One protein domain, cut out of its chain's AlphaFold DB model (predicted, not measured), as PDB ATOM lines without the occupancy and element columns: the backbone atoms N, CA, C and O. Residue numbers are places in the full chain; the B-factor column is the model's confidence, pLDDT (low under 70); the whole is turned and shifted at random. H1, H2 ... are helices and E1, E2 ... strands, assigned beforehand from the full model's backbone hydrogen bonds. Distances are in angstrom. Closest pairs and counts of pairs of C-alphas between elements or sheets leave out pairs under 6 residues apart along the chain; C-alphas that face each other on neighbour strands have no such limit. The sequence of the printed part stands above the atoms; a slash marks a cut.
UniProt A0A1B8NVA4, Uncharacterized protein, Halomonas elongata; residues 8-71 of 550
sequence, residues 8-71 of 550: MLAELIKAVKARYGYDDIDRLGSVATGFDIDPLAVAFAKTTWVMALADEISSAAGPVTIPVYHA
ATOM      1  N   MET A   8      21.025  21.359   7.854       92.38
ATOM      2  CA  MET A   8      20.004  22.416   7.739       92.38
ATOM      3  C   MET A   8      20.023  23.380   8.933       92.38
ATOM      4  O   MET A   8      19.804  24.575   8.762       92.38
ATOM      5  N   LEU A   9      20.301  22.863  10.135       92.50
ATOM      6  CA  LEU A   9      20.401  23.656  11.360       92.50
ATOM      7  C   LEU A   9      21.590  24.623  11.284       92.50
ATOM      8  O   LEU A   9      21.428  25.808  11.559       92.50
ATOM      9  N   ALA A  10      22.757  24.137  10.859       94.19
ATOM     10  CA  ALA A  10      23.944  24.968  10.695       94.19
ATOM     11  C   ALA A  10      23.761  26.044   9.615       94.19
ATOM     12  O   ALA A  10      24.101  27.200   9.855       94.19
ATOM     13  N   GLU A  11      23.191  25.701   8.457       93.38
ATOM     14  CA  GLU A  11      22.942  26.683   7.393       93.38
ATOM     15  C   GLU A  11      21.908  27.738   7.802       93.38
ATOM     16  O   GLU A  11      22.087  28.919   7.509       93.38
ATOM     17  N   LEU A  12      20.875  27.355   8.559       92.94
ATOM     18  CA  LEU A  12      19.920  28.307   9.126       92.94
ATOM     19  C   LEU A  12      20.604  29.281  10.094       92.94
ATOM     20  O   LEU A  12      20.395  30.489   9.993       92.94
ATOM     21  N   ILE A  13      21.447  28.777  10.999       93.38
ATOM     22  CA  ILE A  13      22.197  29.613  11.945       93.38
ATOM     23  C   ILE A  13      23.115  30.583  11.193       93.38
ATOM     24  O   ILE A  13      23.091  31.780  11.472       93.38
ATOM     25  N   LYS A  14      23.871  30.106  10.196       93.19
ATOM     26  CA  LYS A  14      24.730  30.957   9.353       93.19
ATOM     27  C   LYS A  14      23.931  32.039   8.628       93.19
ATOM     28  O   LYS A  14      24.340  33.199   8.629       93.19
ATOM     29  N   ALA A  15      22.787  31.683   8.043       93.00
ATOM     30  CA  ALA A  15      21.919  32.631   7.351       93.00
ATOM     31  C   ALA A  15      21.370  33.705   8.303       93.00
ATOM     32  O   ALA A  15      21.338  34.883   7.950       93.00
ATOM     33  N   VAL A  16      20.983  33.325   9.526       92.62
ATOM     34  CA  VAL A  16      20.515  34.261  10.558       92.62
ATOM     35  C   VAL A  16      21.645  35.168  11.042       92.62
ATOM     36  O   VAL A  16      21.443  36.381  11.099       92.62
ATOM     37  N   LYS A  17      22.845  34.626  11.298       92.81
ATOM     38  CA  LYS A  17      24.046  35.417  11.621       92.81
ATOM     39  C   LYS A  17      24.314  36.469  10.549       92.81
ATOM     40  O   LYS A  17      24.414  37.650  10.861       92.81
ATOM     41  N   ALA A  18      24.346  36.061   9.281       93.56
ATOM     42  CA  ALA A  18      24.603  36.965   8.162       93.56
ATOM     43  C   ALA A  18      23.506  38.028   7.983       93.56
ATOM     44  O   ALA A  18      23.802  39.172   7.644       93.56
ATOM     45  N   ARG A  19      22.237  37.666   8.201       94.81
ATOM     46  CA  ARG A  19      21.093  38.562   7.981       94.81
ATOM     47  C   ARG A  19      20.877  39.565   9.112       94.81
ATOM     48  O   ARG A  19      20.493  40.697   8.834       94.81
ATOM     49  N   TYR A  20      21.059  39.140  10.361       93.62
ATOM     50  CA  TYR A  20      20.709  39.932  11.545       93.62
ATOM     51  C   TYR A  20      21.921  40.400  12.357       93.62
ATOM     52  O   TYR A  20      21.745  41.188  13.282       93.62
ATOM     53  N   GLY A  21      23.129  39.941  12.019       91.06
ATOM     54  CA  GLY A  21      24.359  40.330  12.710       91.06
ATOM     55  C   GLY A  21      24.429  39.839  14.155       91.06
ATOM     56  O   GLY A  21      25.023  40.512  14.984       91.06
ATOM     57  N   TYR A  22      23.777  38.717  14.476       90.81
ATOM     58  CA  TYR A  22      23.847  38.125  15.813       90.81
ATOM     59  C   TYR A  22      25.224  37.496  16.047       90.81
ATOM     60  O   TYR A  22      25.688  36.709  15.219       90.81
ATOM     61  N   ASP A  23      25.830  37.824  17.181       87.62
ATOM     62  CA  ASP A  23      27.151  37.376  17.636       87.62
ATOM     63  C   ASP A  23      27.133  36.817  19.072       87.62
ATOM     64  O   ASP A  23      28.147  36.325  19.560       87.62
ATOM     65  N   ASP A  24      25.977  36.842  19.743       89.31
ATOM     66  CA  ASP A  24      25.794  36.312  21.089       89.31
ATOM     67  C   ASP A  24      25.123  34.928  21.096       89.31
ATOM     68  O   ASP A  24      24.205  34.628  20.321       89.31
ATOM     69  N   ILE A  25      25.582  34.067  22.008       91.56
ATOM     70  CA  ILE A  25      25.103  32.684  22.121       91.56
ATOM     71  C   ILE A  25      23.647  32.593  22.585       91.56
ATOM     72  O   ILE A  25      22.961  31.638  22.225       91.56
ATOM     73  N   ASP A  26      23.155  33.580  23.336       86.19
ATOM     74  CA  ASP A  26      21.798  33.566  23.885       86.19
ATOM     75  C   ASP A  26      20.766  33.698  22.759       86.19
ATOM     76  O   ASP A  26      19.830  32.897  22.651       86.19
ATOM     77  N   ARG A  27      20.972  34.647  21.837       88.81
ATOM     78  CA  ARG A  27      20.151  34.772  20.629       88.81
ATOM     79  C   ARG A  27      20.362  33.588  19.705       88.81
ATOM     80  O   ARG A  27      19.376  32.977  19.287       88.81
ATOM     81  N   LEU A  28      21.610  33.230  19.406       91.25
ATOM     82  CA  LEU A  28      21.920  32.165  18.446       91.25
ATOM     83  C   LEU A  28      21.433  30.784  18.902       91.25
ATOM     84  O   LEU A  28      20.976  29.989  18.077       91.25
ATOM     85  N   GLY A  29      21.424  30.522  20.209       87.50
ATOM     86  CA  GLY A  29      20.873  29.305  20.798       87.50
ATOM     87  C   GLY A  29      19.355  29.200  20.756       87.50
ATOM     88  O   GLY A  29      18.824  28.098  20.858       87.50
ATOM     89  N   SER A  30      18.653  30.305  20.515       85.94
ATOM     90  CA  SER A  30      17.195  30.321  20.354       85.94
ATOM     91  C   SER A  30      16.724  30.274  18.895       85.94
ATOM     92  O   SER A  30      15.528  30.133  18.645       85.94
ATOM     93  N   VAL A  31      17.643  30.348  17.920       89.88
ATOM     94  CA  VAL A  31      17.310  30.439  16.483       89.88
ATOM     95  C   VAL A  31      16.530  29.230  15.986       89.88
ATOM     96  O   VAL A  31      15.620  29.365  15.168       89.88
ATOM     97  N   ALA A  32      16.904  28.037  16.438       90.94
ATOM     98  CA  ALA A  32      16.332  26.805  15.932       90.94
ATOM     99  C   ALA A  32      16.403  25.684  16.960       90.94
ATOM    100  O   ALA A  32      17.371  25.562  17.705       90.94
ATOM    101  N   THR A  33      15.377  24.835  16.957       91.00
ATOM    102  CA  THR A  33      15.325  23.615  17.765       91.00
ATOM    103  C   THR A  33      15.253  22.380  16.871       91.00
ATOM    104  O   THR A  33      14.459  22.316  15.929       91.00
ATOM    105  N   GLY A  34      16.087  21.386  17.171       90.88
ATOM    106  CA  GLY A  34      16.130  20.092  16.498       90.88
ATOM    107  C   GLY A  34      15.473  18.982  17.319       90.88
ATOM    108  O   GLY A  34      15.633  18.920  18.535       90.88
ATOM    109  N   PHE A  35      14.793  18.068  16.628       87.75
ATOM    110  CA  PHE A  35      14.286  16.816  17.195       87.75
ATOM    111  C   PHE A  35      14.657  15.680  16.259       87.75
ATOM    112  O   PHE A  35      14.475  15.831  15.046       87.75
ATOM    113  N   ASP A  36      15.111  14.563  16.809       88.31
ATOM    114  CA  ASP A  36      15.256  13.314  16.068       88.31
ATOM    115  C   ASP A  36      15.003  12.110  16.977       88.31
ATOM    116  O   ASP A  36      15.257  12.175  18.182       88.31
ATOM    117  N   ILE A  37      14.510  11.022  16.387       81.44
ATOM    118  CA  ILE A  37      14.304   9.743  17.074       81.44
ATOM    119  C   ILE A  37      15.568   8.879  17.025       81.44
ATOM    120  O   ILE A  37      15.717   7.971  17.834       81.44
ATOM    121  N   ASP A  38      16.478   9.139  16.081       83.31
ATOM    122  CA  ASP A  38      17.756   8.442  16.015       83.31
ATOM    123  C   ASP A  38      18.777   9.142  16.935       83.31
ATOM    124  O   ASP A  38      19.184  10.277  16.654       83.31
ATOM    125  N   PRO A  39      19.244   8.495  18.020       84.00
ATOM    126  CA  PRO A  39      20.225   9.094  18.921       84.00
ATOM    127  C   PRO A  39      21.549   9.435  18.219       84.00
ATOM    128  O   PRO A  39      22.242  10.363  18.644       84.00
ATOM    129  N   LEU A  40      21.903   8.738  17.131       88.25
ATOM    130  CA  LEU A  40      23.087   9.052  16.336       88.25
ATOM    131  C   LEU A  40      22.892  10.349  15.538       88.25
ATOM    132  O   LEU A  40      23.791  11.192  15.514       88.25
ATOM    133  N   ALA A  41      21.715  10.546  14.940       90.75
ATOM    134  CA  ALA A  41      21.362  11.803  14.284       90.75
ATOM    135  C   ALA A  41      21.406  12.969  15.282       90.75
ATOM    136  O   ALA A  41      22.045  13.986  15.022       90.75
ATOM    137  N   VAL A  42      20.846  12.789  16.482       91.00
ATOM    138  CA  VAL A  42      20.924  13.789  17.561       91.00
ATOM    139  C   VAL A  42      22.374  14.140  17.893       91.00
ATOM    140  O   VAL A  42      22.707  15.321  17.980       91.00
ATOM    141  N   ALA A  43      23.248  13.145  18.062       92.62
ATOM    142  CA  ALA A  43      24.660  13.378  18.359       92.62
ATOM    143  C   ALA A  43      25.367  14.163  17.240       92.62
ATOM    144  O   ALA A  43      26.096  15.121  17.522       92.62
ATOM    145  N   PHE A  44      25.112  13.820  15.973       95.81
ATOM    146  CA  PHE A  44      25.650  14.569  14.837       95.81
ATOM    147  C   PHE A  44      25.110  15.994  14.781       95.81
ATOM    148  O   PHE A  44      25.897  16.929  14.679       95.81
ATOM    149  N   ALA A  45      23.799  16.189  14.921       95.56
ATOM    150  CA  ALA A  45      23.198  17.514  14.907       95.56
ATOM    151  C   ALA A  45      23.713  18.404  16.047       95.56
ATOM    152  O   ALA A  45      23.992  19.579  15.812       95.56
ATOM    153  N   LYS A  46      23.915  17.847  17.251       95.44
ATOM    154  CA  LYS A  46      24.572  18.553  18.363       95.44
ATOM    155  C   LYS A  46      26.003  18.951  18.012       95.44
ATOM    156  O   LYS A  46      26.384  20.093  18.242       95.44
ATOM    157  N   THR A  47      26.771  18.038  17.422       96.31
ATOM    158  CA  THR A  47      28.158  18.300  17.008       96.31
ATOM    159  C   THR A  47      28.218  19.413  15.962       96.31
ATOM    160  O   THR A  47      28.964  20.372  16.125       96.31
ATOM    161  N   THR A  48      27.381  19.338  14.927       96.50
ATOM    162  CA  THR A  48      27.295  20.356  13.872       96.50
ATOM    163  C   THR A  48      26.870  21.713  14.437       96.50
ATOM    164  O   THR A  48      27.430  22.734  14.047       96.50
ATOM    165  N   TRP A  49      25.930  21.739  15.385       95.50
ATOM    166  CA  TRP A  49      25.522  22.967  16.073       95.50
ATOM    167  C   TRP A  49      26.684  23.593  16.857       95.50
ATOM    168  O   TRP A  49      26.947  24.782  16.703       95.50
ATOM    169  N   VAL A  50      27.429  22.785  17.623       95.50
ATOM    170  CA  VAL A  50      28.615  23.245  18.367       95.50
ATOM    171  C   VAL A  50      29.684  23.782  17.421       95.50
ATOM    172  O   VAL A  50      30.244  24.841  17.669       95.50
ATOM    173  N   MET A  51      29.942  23.092  16.307       95.12
ATOM    174  CA  MET A  51      30.903  23.556  15.304       95.12
ATOM    175  C   MET A  51      30.476  24.872  14.643       95.12
ATOM    176  O   MET A  51      31.327  25.701  14.339       95.12
ATOM    177  N   ALA A  52      29.177  25.073  14.409       94.38
ATOM    178  CA  ALA A  52      28.656  26.289  13.785       94.38
ATOM    179  C   ALA A  52      28.722  27.527  14.699       94.38
ATOM    180  O   ALA A  52      28.667  28.649  14.192       94.38
ATOM    181  N   LEU A  53      28.824  27.315  16.016       94.75
ATOM    182  CA  LEU A  53      28.793  28.349  17.055       94.75
ATOM    183  C   LEU A  53      30.007  28.286  17.997       94.75
ATOM    184  O   LEU A  53      29.925  28.691  19.154       94.75
ATOM    185  N   ALA A  54      31.129  27.723  17.539       93.62
ATOM    186  CA  ALA A  54      32.281  27.437  18.395       93.62
ATOM    187  C   ALA A  54      32.854  28.697  19.074       93.62
ATOM    188  O   ALA A  54      33.206  28.657  20.258       93.62
ATOM    189  N   ASP A  55      32.905  29.815  18.346       92.44
ATOM    190  CA  ASP A  55      33.427  31.091  18.842       92.44
ATOM    191  C   ASP A  55      32.488  31.701  19.897       92.44
ATOM    192  O   ASP A  55      32.934  32.167  20.951       92.44
ATOM    193  N   GLU A  56      31.175  31.635  19.663       94.00
ATOM    194  CA  GLU A  56      30.158  32.160  20.576       94.00
ATOM    195  C   GLU A  56      30.019  31.315  21.841       94.00
ATOM    196  O   GLU A  56      29.859  31.858  22.932       94.00
ATOM    197  N   ILE A  57      30.148  29.991  21.721       93.06
ATOM    198  CA  ILE A  57      30.190  29.081  22.872       93.06
ATOM    199  C   ILE A  57      31.415  29.384  23.737       93.06
ATOM    200  O   ILE A  57      31.304  29.433  24.959       93.06
ATOM    201  N   SER A  58      32.575  29.616  23.117       90.31
ATOM    202  CA  SER A  58      33.815  29.930  23.842       90.31
ATOM    203  C   SER A  58      33.749  31.281  24.563       90.31
ATOM    204  O   SER A  58      34.434  31.478  25.565       90.31
ATOM    205  N   SER A  59      32.917  32.195  24.064       90.88
ATOM    206  CA  SER A  59      32.707  33.534  24.624       90.88
ATOM    207  C   SER A  59      31.530  33.604  25.608       90.88
ATOM    208  O   SER A  59      31.261  34.666  26.170       90.88
ATOM    209  N   ALA A  60      30.813  32.497  25.821       90.31
ATOM    210  CA  ALA A  60      29.638  32.448  26.679       90.31
ATOM    211  C   ALA A  60      30.004  32.664  28.156       90.31
ATOM    212  O   ALA A  60      30.914  32.033  28.693       90.31
ATOM    213  N   ALA A  61      29.240  33.513  28.849       85.25
ATOM    214  CA  ALA A  61      29.437  33.772  30.278       85.25
ATOM    215  C   ALA A  61      28.910  32.644  31.189       85.25
ATOM    216  O   ALA A  61      29.173  32.646  32.391       85.25
ATOM    217  N   GLY A  62      28.151  31.693  30.637       84.06
ATOM    218  CA  GLY A  62      27.486  30.639  31.396       84.06
ATOM    219  C   GLY A  62      27.261  29.355  30.593       84.06
ATOM    220  O   GLY A  62      27.690  29.251  29.442       84.06
ATOM    221  N   PRO A  63      26.602  28.353  31.203       81.94
ATOM    222  CA  PRO A  63      26.334  27.072  30.563       81.94
ATOM    223  C   PRO A  63      25.494  27.223  29.290       81.94
ATOM    224  O   PRO A  63      24.423  27.827  29.311       81.94
ATOM    225  N   VAL A  64      25.945  26.604  28.199       85.19
ATOM    226  CA  VAL A  64      25.237  26.620  26.913       85.19
ATOM    227  C   VAL A  64      24.429  25.337  26.745       85.19
ATOM    228  O   VAL A  64      24.976  24.233  26.746       85.19
ATOM    229  N   THR A  65      23.115  25.474  26.563       85.19
ATOM    230  CA  THR A  65      22.232  24.342  26.252       85.19
ATOM    231  C   THR A  65      22.075  24.195  24.744       85.19
ATOM    232  O   THR A  65      21.624  25.117  24.071       85.19
ATOM    233  N   ILE A  66      22.395  23.016  24.211       90.56
ATOM    234  CA  ILE A  66      22.222  22.723  22.783       90.56
ATOM    235  C   ILE A  66      20.743  22.386  22.522       90.56
ATOM    236  O   ILE A  66      20.263  21.384  23.065       90.56
ATOM    237  N   PRO A  67      20.017  23.140  21.675       89.75
ATOM    238  CA  PRO A  67      18.579  22.976  21.450       89.75
ATOM    239  C   PRO A  67      18.278  21.810  20.488       89.75
ATOM    240  O   PRO A  67      17.536  21.951  19.521       89.75
ATOM    241  N   VAL A  68      18.885  20.645  20.713       90.81
ATOM    242  CA  VAL A  68      18.695  19.435  19.904       90.81
ATOM    243  C   VAL A  68      18.364  18.274  20.834       90.81
ATOM    244  O   VAL A  68      19.166  17.919  21.699       90.81
ATOM    245  N   TYR A  69      17.193  17.672  20.644       86.88
ATOM    246  CA  TYR A  69      16.620  16.709  21.582       86.88
ATOM    247  C   TYR A  69      16.384  15.343  20.935       86.88
ATOM    248  O   TYR A  69      15.998  15.251  19.768       86.88
ATOM    249  N   HIS A  70      16.604  14.289  21.721       84.56
ATOM    250  CA  HIS A  70      16.297  12.912  21.338       84.56
ATOM    251  C   HIS A  70      14.836  12.608  21.658       84.56
ATOM    252  O   HIS A  70      14.498  12.267  22.789       84.56
ATOM    253  N   ALA A  71      13.970  12.809  20.673       76.88
ATOM    254  CA  ALA A  71      12.532  12.726  20.843       76.88
ATOM    255  C   ALA A  71      11.853  12.251  19.557       76.88
ATOM    256  O   ALA A  71      12.180  12.698  18.454       76.88
TER     257      ALA A  71
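Overview. This is residues 8 to 71 of the 550 residues of an uncharacterized protein of Halomonas elongata (UniProt A0A1B8NVA4). A short ribbon of two parallel strands, E1 and E2, makes one end of the domain, and the longest helix, H3, packs on it with residues 39 to 49. H1 is staggered against H3 along the longest axis, touching it with residues 9 to 14 alone, and the short helices H2 and H4 lie near each other toward the other end. The printed part has 64 residues, with four named helices and two named strands in the order H1, H2, E1, H3, H4, E2; the sheet order is E1, E2, parallel, and the class is mostly helix. The whole is compact, with a radius of gyration of the C-alphas of 11.4 A and spans of 32 by 25 by 16 A.

Along the chain. Find C-alpha 8 at (20.004, 22.416, 7.739); from there H1 runs through residues 8 to 20, 17.9 A long. Next come H2, residues 25 to 30, 8.4 A, and E1, residues 34 to 36, 6.8 A. Look for C-alpha 39 at (20.225, 9.094, 18.921), where H3 begins; it covers residues 39 to 52 and is 19.8 A long. H4, residues 54 to 58, measures 6.2 A. E2, residues 68 to 70, measures 7.1 A and ends at C-alpha 70, (16.297, 12.912, 21.338).

Arrangement. Start at the sheet, where E1 and E2 are parallel at 20 degrees; look for N 69 and O 34 at 2.9 A, and N 36 and O 69 at 3.2 A, both within hydrogen-bond range. E1, H3 H4, E2 form a strand-helix-strand unit, two parallel neighbour strands with helices between them, and its crossover is right-handed. The closest C-alphas of H3 and E2 are those of Pro 39 and His 70, 6.0 A apart; for E1 and H3 they are those of Asp 36 and Val 42, at 5.9 A. H1 touches H3 with residues 9 to 14 alone, at a shallow tilt of 26 degrees, the same way; the closest C-alphas, of Ala 10 and Ala 52, are 5.8 A apart. H2 and H4 are close but not clearly touching, with the C-alphas of Ile 25 and Glu 56 closest at 5.3 A. H1 and H4 are apart, as are H2 and H3. Every O i to N i+4 pair is within hydrogen-bond range in H1, H3 and H4; in H2 it is 1 of 2.

Size, cuts and confidence. The two C-alphas farthest apart are those of Gly 21 and Asp 38, at 32.7 A. The printed part has no cut. No link is long; the nine residues between H4 and E2 make a short link, and the others are tight. The mean pLDDT of the printed part is 90.5, and no printed residue is under 70.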